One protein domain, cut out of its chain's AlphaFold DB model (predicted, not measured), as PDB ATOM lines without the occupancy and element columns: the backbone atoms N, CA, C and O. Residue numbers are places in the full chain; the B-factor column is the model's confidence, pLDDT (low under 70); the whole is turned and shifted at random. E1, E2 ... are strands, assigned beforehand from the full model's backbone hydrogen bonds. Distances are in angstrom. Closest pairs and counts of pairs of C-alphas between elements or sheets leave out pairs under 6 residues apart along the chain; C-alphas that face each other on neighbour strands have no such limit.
ATOM      1  N   SER A  30     124.355  62.297 -19.661       76.12
ATOM      2  CA  SER A  30     123.218  61.380 -19.734       76.12
ATOM      3  C   SER A  30     123.485  60.343 -20.813       76.12
ATOM      4  O   SER A  30     123.539  60.683 -21.994       76.12
ATOM      5  N   ASP A  31     123.667  59.089 -20.419       73.62
ATOM      6  CA  ASP A  31     123.829  57.994 -21.369       73.62
ATOM      7  C   ASP A  31     122.482  57.299 -21.599       73.62
ATOM      8  O   ASP A  31     121.914  56.703 -20.690       73.62
ATOM      9  N   ASN A  32     121.979  57.360 -22.834       75.31
ATOM     10  CA  ASN A  32     120.704  56.743 -23.227       75.31
ATOM     11  C   ASN A  32     120.925  55.493 -24.094       75.31
ATOM     12  O   ASN A  32     120.073  55.116 -24.894       75.31
ATOM     13  N   SER A  33     122.100  54.862 -23.980       71.75
ATOM     14  CA  SER A  33     122.478  53.724 -24.827       71.75
ATOM     15  C   SER A  33     121.633  52.467 -24.577       71.75
ATOM     16  O   SER A  33     121.576  51.573 -25.420       71.75
ATOM     17  N   ILE A  34     120.935  52.414 -23.441       69.75
ATOM     18  CA  ILE A  34     120.069  51.307 -23.041       69.75
ATOM     19  C   ILE A  34     118.661  51.564 -23.594       69.75
ATOM     20  O   ILE A  34     117.834  52.209 -22.956       69.75
ATOM     21  N   VAL A  35     118.394  51.071 -24.805       71.75
ATOM     22  CA  VAL A  35     117.093  51.240 -25.491       71.75
ATOM     23  C   VAL A  35     116.131  50.087 -25.185       71.75
ATOM     24  O   VAL A  35     114.915  50.264 -25.176       71.75
ATOM     25  N   LYS A  36     116.669  48.889 -24.936       71.69
ATOM     26  CA  LYS A  36     115.917  47.679 -24.586       71.69
ATOM     27  C   LYS A  36     116.661  46.932 -23.483       71.69
ATOM     28  O   LYS A  36     117.869  46.729 -23.585       71.69
ATOM     29  N   TYR A  37     115.940  46.521 -22.449       75.44
ATOM     30  CA  TYR A  37     116.463  45.744 -21.328       75.44
ATOM     31  C   TYR A  37     115.657  44.452 -21.184       75.44
ATOM     32  O   TYR A  37     114.453  44.436 -21.422       75.44
ATOM     33  N   ILE A  38     116.338  43.367 -20.826       78.25
ATOM     34  CA  ILE A  38     115.732  42.046 -20.577       78.25
ATOM     35  C   ILE A  38     115.633  41.744 -19.085       78.25
ATOM     36  O   ILE A  38     114.812  40.928 -18.677       78.25
ATOM     37  N   THR A  39     116.456  42.403 -18.271       78.50
ATOM     38  CA  THR A  39     116.526  42.192 -16.828       78.50
ATOM     39  C   THR A  39     116.432  43.524 -16.094       78.50
ATOM     40  O   THR A  39     117.000  44.531 -16.518       78.50
ATOM     41  N   GLU A  40     115.700  43.529 -14.984       82.12
ATOM     42  CA  GLU A  40     115.625  44.649 -14.047       82.12
ATOM     43  C   GLU A  40     116.231  44.212 -12.717       82.12
ATOM     44  O   GLU A  40     115.929  43.128 -12.218       82.12
ATOM     45  N   ARG A  41     117.073  45.066 -12.128       82.69
ATOM     46  CA  ARG A  41     117.594  44.865 -10.774       82.69
ATOM     47  C   ARG A  41     117.399  46.137  -9.972       82.69
ATOM     48  O   ARG A  41     117.797  47.222 -10.400       82.69
ATOM     49  N   THR A  42     116.806  45.979  -8.796       86.56
ATOM     50  CA  THR A  42     116.793  47.039  -7.793       86.56
ATOM     51  C   THR A  42     118.093  46.969  -7.012       86.56
ATOM     52  O   THR A  42     118.409  45.922  -6.452       86.56
ATOM     53  N   CYS A  43     118.839  48.068  -7.005       86.88
ATOM     54  CA  CYS A  43     120.121  48.175  -6.325       86.88
ATOM     55  C   CYS A  43     120.036  49.244  -5.245       86.88
ATOM     56  O   CYS A  43     119.410  50.294  -5.431       86.88
ATOM     57  N   TRP A  44     120.682  48.982  -4.117       87.88
ATOM     58  CA  TRP A  44     120.802  49.940  -3.032       87.88
ATOM     59  C   TRP A  44     122.029  50.836  -3.206       87.88
ATOM     60  O   TRP A  44     122.761  50.805  -4.198       87.88
ATOM     61  N   TRP A  45     122.218  51.715  -2.234       85.94
ATOM     62  CA  TRP A  45     123.327  52.651  -2.176       85.94
ATOM     63  C   TRP A  45     124.689  51.973  -2.277       85.94
ATOM     64  O   TRP A  45     124.977  51.050  -1.523       85.94
ATOM     65  N   ASN A  46     125.530  52.479  -3.185       84.00
ATOM     66  CA  ASN A  46     126.872  51.953  -3.470       84.00
ATOM     67  C   ASN A  46     126.912  50.479  -3.916       84.00
ATOM     68  O   ASN A  46     127.991  49.900  -4.021       84.00
ATOM     69  N   GLU A  47     125.762  49.873  -4.212       86.88
ATOM     70  CA  GLU A  47     125.700  48.540  -4.794       86.88
ATOM     71  C   GLU A  47     125.965  48.621  -6.298       86.88
ATOM     72  O   GLU A  47     125.482  49.533  -6.980       86.88
ATOM     73  N   VAL A  48     126.719  47.651  -6.822       87.25
ATOM     74  CA  VAL A  48     126.948  47.540  -8.263       87.25
ATOM     75  C   VAL A  48     125.623  47.247  -8.959       87.25
ATOM     76  O   VAL A  48     124.964  46.239  -8.717       87.25
ATOM     77  N   CYS A  49     125.264  48.171  -9.836       85.25
ATOM     78  CA  CYS A  49     124.029  48.207 -10.582       85.25
ATOM     79  C   CYS A  49     124.260  47.702 -12.009       85.25
ATOM     80  O   CYS A  49     123.700  46.681 -12.387       85.25
ATOM     81  N   LYS A  50     125.163  48.340 -12.770       82.81
ATOM     82  CA  LYS A  50     125.576  47.915 -14.122       82.81
ATOM     83  C   LYS A  50     126.987  47.337 -14.077       82.81
ATOM     84  O   LYS A  50     127.857  47.961 -13.474       82.81
ATOM     85  N   GLU A  51     127.220  46.237 -14.783       82.56
ATOM     86  CA  GLU A  51     128.554  45.673 -15.026       82.56
ATOM     87  C   GLU A  51     129.066  46.023 -16.435       82.56
ATOM     88  O   GLU A  51     128.273  46.250 -17.352       82.56
ATOM     89  N   GLU A  52     130.388  46.049 -16.620       74.12
ATOM     90  CA  GLU A  52     131.075  46.435 -17.869       74.12
ATOM     91  C   GLU A  52     130.549  45.726 -19.137       74.12
ATOM     92  O   GLU A  52     130.423  46.359 -20.189       74.12
ATOM     93  N   PHE A  53     130.154  44.452 -19.042       70.62
ATOM     94  CA  PHE A  53     129.742  43.639 -20.198       70.62
ATOM     95  C   PHE A  53     128.226  43.424 -20.338       70.62
ATOM     96  O   PHE A  53     127.784  42.840 -21.327       70.62
ATOM     97  N   GLN A  54     127.405  43.912 -19.402       69.25
ATOM     98  CA  GLN A  54     125.949  43.733 -19.459       69.25
ATOM     99  C   GLN A  54     125.249  44.994 -19.980       69.25
ATOM    100  O   GLN A  54     124.991  45.949 -19.248       69.25
ATOM    101  N   GLN A  55     124.923  44.997 -21.277       67.38
ATOM    102  CA  GLN A  55     124.279  46.138 -21.950       67.38
ATOM    103  C   GLN A  55     122.743  46.116 -21.890       67.38
ATOM    104  O   GLN A  55     122.097  47.081 -22.284       67.38
ATOM    105  N   SER A  56     122.147  45.032 -21.400       73.00
ATOM    106  CA  SER A  56     120.719  44.740 -21.552       73.00
ATOM    107  C   SER A  56     119.950  44.806 -20.230       73.00
ATOM    108  O   SER A  56     119.104  43.957 -19.942       73.00
ATOM    109  N   PHE A  57     120.277  45.795 -19.408       71.12
ATOM    110  CA  PHE A  57     119.925  45.819 -17.996       71.12
ATOM    111  C   PHE A  57     119.275  47.154 -17.593       71.12
ATOM    112  O   PHE A  57     119.750  48.226 -17.969       71.12
ATOM    113  N   ARG A  58     118.201  47.081 -16.795       79.25
ATOM    114  CA  ARG A  58     117.553  48.224 -16.141       79.25
ATOM    115  C   ARG A  58     117.939  48.287 -14.667       79.25
ATOM    116  O   ARG A  58     117.474  47.489 -13.853       79.25
ATOM    117  N   CYS A  59     118.735  49.296 -14.329       81.75
ATOM    118  CA  CYS A  59     118.956  49.718 -12.953       81.75
ATOM    119  C   CYS A  59     117.704  50.373 -12.379       81.75
ATOM    120  O   CYS A  59     117.216  51.357 -12.940       81.75
ATOM    121  N   ARG A  60     117.283  49.942 -11.192       86.19
ATOM    122  CA  ARG A  60     116.325  50.682 -10.376       86.19
ATOM    123  C   ARG A  60     116.981  51.116  -9.071       86.19
ATOM    124  O   ARG A  60     117.322  50.291  -8.231       86.19
ATOM    125  N   CYS A  61     117.171  52.420  -8.925       87.81
ATOM    126  CA  CYS A  61     117.640  53.040  -7.689       87.81
ATOM    127  C   CYS A  61     116.454  53.495  -6.823       87.81
ATOM    128  O   CYS A  61     115.380  53.780  -7.362       87.81
ATOM    129  N   PRO A  62     116.641  53.608  -5.496       87.00
ATOM    130  CA  PRO A  62     115.656  54.212  -4.601       87.00
ATOM    131  C   PRO A  62     115.340  55.665  -4.992       87.00
ATOM    132  O   PRO A  62     116.075  56.294  -5.759       87.00
ATOM    133  N   GLN A  63     114.242  56.212  -4.454       83.69
ATOM    134  CA  GLN A  63     113.851  57.593  -4.746       83.69
ATOM    135  C   GLN A  63     114.998  58.579  -4.477       83.69
ATOM    136  O   GLN A  63     115.788  58.405  -3.547       83.69
ATOM    137  N   TYR A  64     115.073  59.617  -5.317       82.25
ATOM    138  CA  TYR A  64     116.092  60.677  -5.269       82.25
ATOM    139  C   TYR A  64     117.536  60.217  -5.533       82.25
ATOM    140  O   TYR A  64     118.471  60.983  -5.313       82.25
ATOM    141  N   SER A  65     117.737  58.985  -6.011       86.69
ATOM    142  CA  SER A  65     119.052  58.450  -6.371       86.69
ATOM    143  C   SER A  65     119.169  58.209  -7.873       86.69
ATOM    144  O   SER A  65     118.193  57.896  -8.553       86.69
ATOM    145  N   TYR A  66     120.395  58.299  -8.377       85.62
ATOM    146  CA  TYR A  66     120.731  58.102  -9.779       85.62
ATOM    147  C   TYR A  66     121.721  56.959  -9.944       85.62
ATOM    148  O   TYR A  66     122.588  56.730  -9.097       85.62
ATOM    149  N   CYS A  67     121.625  56.264 -11.071       85.50
ATOM    150  CA  CYS A  67     122.640  55.309 -11.489       85.50
ATOM    151  C   CYS A  67     123.840  56.113 -11.976       85.50
ATOM    152  O   CYS A  67     123.721  56.845 -12.957       85.50
ATOM    153  N   ARG A  68     124.972  56.000 -11.287       88.62
ATOM    154  CA  ARG A  68     126.193  56.750 -11.565       88.62
ATOM    155  C   ARG A  68     127.315  55.803 -11.946       88.62
ATOM    156  O   ARG A  68     127.517  54.791 -11.285       88.62
ATOM    157  N   SER A  69     128.110  56.187 -12.938       87.00
ATOM    158  CA  SER A  69     129.402  55.562 -13.216       87.00
ATOM    159  C   SER A  69     130.500  56.593 -13.473       87.00
ATOM    160  O   SER A  69     130.220  57.690 -13.973       87.00
ATOM    161  N   PRO A  70     131.766  56.268 -13.144       87.19
ATOM    162  CA  PRO A  70     132.910  57.065 -13.573       87.19
ATOM    163  C   PRO A  70     133.081  57.120 -15.105       87.19
ATOM    164  O   PRO A  70     133.702  58.060 -15.591       87.19
ATOM    165  N   GLY A  71     132.502  56.190 -15.881       85.25
ATOM    166  CA  GLY A  71     132.550  56.215 -17.350       85.25
ATOM    167  C   GLY A  71     131.651  55.170 -18.023       85.25
ATOM    168  O   GLY A  71     131.173  54.244 -17.381       85.25
ATOM    169  N   ARG A  72     131.436  55.270 -19.342       79.25
ATOM    170  CA  ARG A  72     130.522  54.374 -20.094       79.25
ATOM    171  C   ARG A  72     130.809  52.873 -19.916       79.25
ATOM    172  O   ARG A  72     129.865  52.079 -19.881       79.25
ATOM    173  N   TYR A  73     132.092  52.519 -19.819       82.56
ATOM    174  CA  TYR A  73     132.601  51.145 -19.723       82.56
ATOM    175  C   TYR A  73     132.894  50.698 -18.284       82.56
ATOM    176  O   TYR A  73     133.343  49.585 -18.074       82.56
ATOM    177  N   TYR A  74     132.634  51.538 -17.281       85.75
ATOM    178  CA  TYR A  74     132.835  51.168 -15.882       85.75
ATOM    179  C   TYR A  74     131.529  50.762 -15.215       85.75
ATOM    180  O   TYR A  74     130.439  51.193 -15.617       85.75
ATOM    181  N   ASN A  75     131.669  50.007 -14.127       87.38
ATOM    182  CA  ASN A  75     130.553  49.610 -13.287       87.38
ATOM    183  C   ASN A  75     129.792  50.827 -12.750       87.38
ATOM    184  O   ASN A  75     130.380  51.830 -12.335       87.38
ATOM    185  N   ALA A  76     128.467  50.715 -12.748       87.69
ATOM    186  CA  ALA A  76     127.572  51.728 -12.205       87.69
ATOM    187  C   ALA A  76     127.112  51.370 -10.799       87.69
ATOM    188  O   ALA A  76     126.982  50.192 -10.490       87.69
ATOM    189  N   TYR A  77     126.756  52.366  -9.997       89.38
ATOM    190  CA  TYR A  77     126.152  52.200  -8.675       89.38
ATOM    191  C   TYR A  77     125.101  53.280  -8.405       89.38
ATOM    192  O   TYR A  77     125.094  54.327  -9.055       89.38
ATOM    193  N   CYS A  78     124.198  53.048  -7.453       90.31
ATOM    194  CA  CYS A  78     123.222  54.064  -7.051       90.31
ATOM    195  C   CYS A  78     123.854  55.108  -6.115       90.31
ATOM    196  O   CYS A  78     124.471  54.750  -5.108       90.31
ATOM    197  N   SER A  79     123.686  56.398  -6.438       87.69
ATOM    198  CA  SER A  79     124.131  57.528  -5.605       87.69
ATOM    199  C   SER A  79     123.267  58.791  -5.795       87.69
ATOM    200  O   SER A  79     122.679  58.971  -6.856       87.69
ATOM    201  N   ILE A  80     123.255  59.719  -4.825       85.81
ATOM    202  CA  ILE A  80     122.627  61.066  -4.950       85.81
ATOM    203  C   ILE A  80     123.440  62.018  -5.853       85.81
ATOM    204  O   ILE A  80     123.036  63.144  -6.127       85.81
ATOM    205  N   ALA A  81     124.622  61.624  -6.322       81.94
ATOM    206  CA  ALA A  81     125.509  62.569  -6.977       81.94
ATOM    207  C   ALA A  81     125.134  62.841  -8.446       81.94
ATOM    208  O   ALA A  81     125.187  61.946  -9.286       81.94
ATOM    209  N   ASN A  82     124.915  64.118  -8.781       70.62
ATOM    210  CA  ASN A  82     124.632  64.587 -10.147       70.62
ATOM    211  C   ASN A  82     125.907  64.815 -10.984       70.62
ATOM    212  O   ASN A  82     126.000  65.783 -11.735       70.62
ATOM    213  N   THR A  83     126.939  63.984 -10.823       82.50
ATOM    214  CA  THR A  83     128.188  64.104 -11.594       82.50
ATOM    215  C   THR A  83     128.654  62.763 -12.140       82.50
ATOM    216  O   THR A  83     128.482  61.734 -11.490       82.50
ATOM    217  N   GLY A  84     129.289  62.786 -13.315       83.88
ATOM    218  CA  GLY A  84     129.733  61.585 -14.028       83.88
ATOM    219  C   GLY A  84     128.737  61.128 -15.093       83.88
ATOM    220  O   GLY A  84     127.914  61.916 -15.562       83.88
ATOM    221  N   TYR A  85     128.827  59.857 -15.481       84.50
ATOM    222  CA  TYR A  85     127.856  59.232 -16.377       84.50
ATOM    223  C   TYR A  85     126.625  58.848 -15.567       84.50
ATOM    224  O   TYR A  85     126.729  58.061 -14.625       84.50
ATOM    225  N   ILE A  86     125.486  59.441 -15.913       84.06
ATOM    226  CA  ILE A  86     124.210  59.228 -15.241       84.06
ATOM    227  C   ILE A  86     123.235  58.613 -16.234       84.06
ATOM    228  O   ILE A  86     123.112  59.083 -17.361       84.06
ATOM    229  N   TRP A  87     122.520  57.580 -15.806       78.56
ATOM    230  CA  TRP A  87     121.432  57.001 -16.589       78.56
ATOM    231  C   TRP A  87     120.093  57.475 -16.039       78.56
ATOM    232  O   TRP A  87     119.811  57.327 -14.847       78.56
ATOM    233  N   THR A  88     119.261  58.044 -16.908       70.50
ATOM    234  CA  THR A  88     117.875  58.375 -16.575       70.50
ATOM    235  C   THR A  88     117.043  57.103 -16.566       70.50
ATOM    236  O   THR A  88     117.027  56.365 -17.551       70.50
ATOM    237  N   GLN A  89     116.336  56.847 -15.467       66.62
ATOM    238  CA  GLN A  89     115.386  55.742 -15.416       66.62
ATOM    239  C   GLN A  89     114.173  56.078 -16.293       66.62
ATOM    240  O   GLN A  89     113.563  57.127 -16.080       66.62
ATOM    241  N   PRO A  90     113.805  55.221 -17.261       66.25
ATOM    242  CA  PRO A  90     112.516  55.352 -17.923       66.25
ATOM    243  C   PRO A  90     111.401  55.141 -16.889       66.25
ATOM    244  O   PRO A  90     111.497  54.226 -16.060       66.25
ATOM    245  N   THR A  91     110.393  56.018 -16.928       64.12
ATOM    246  CA  THR A  91     109.166  55.949 -16.115       64.12
ATOM    247  C   THR A  91     108.334  54.735 -16.477       64.12
ATOM    248  O   THR A  91     108.112  54.552 -17.696       64.12
TER     249      THR A  91
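Overview. This is residues 30 to 91 of the 91 residues of the protein "Putative conserved secreted protein" of Nyssomyia neivai (UniProt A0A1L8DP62). With little regular structure, this is a small, loosely formed sandwich: the parallel pair E1 and E3 partly faces a strongly twisted antiparallel sheet, E2 E5 E4 E6, the strands crossed. The printed part has 62 residues, 23 of them in six named strands, E1 to E6 along the chain, with no named helix: all strand. It is compact, radius of gyration of the C-alphas 10.2 A, spanning 25 by 21 by 19 A.

Arrangement. E1, residues 39 to 42, is parallel to E3, residues 57 to 60; N 58 and O 39 are 2.8 A apart. E2, residues 48 to 50, is antiparallel to E5, residues 76 to 79; N 49 and O 76 are 2.7 A apart. E4, residues 66 to 69, and E5 form a hairpin; N 68 and O 77 are 2.8 A apart. E6, residues 84 to 87, is antiparallel to E4; N 69 and O 85 are 2.9 A apart.

Along the chain. E1, 10.3 A long, begins at C-alpha 39 (116.526, 42.192, -16.828). E6, 9.8 A long, ends at C-alpha 87 (121.432, 57.001, -16.589).

Size, cuts and confidence. The printed part has no cut and no long link. pLDDT is under 70 at residues 34, 54 to 55 and 89 to 91.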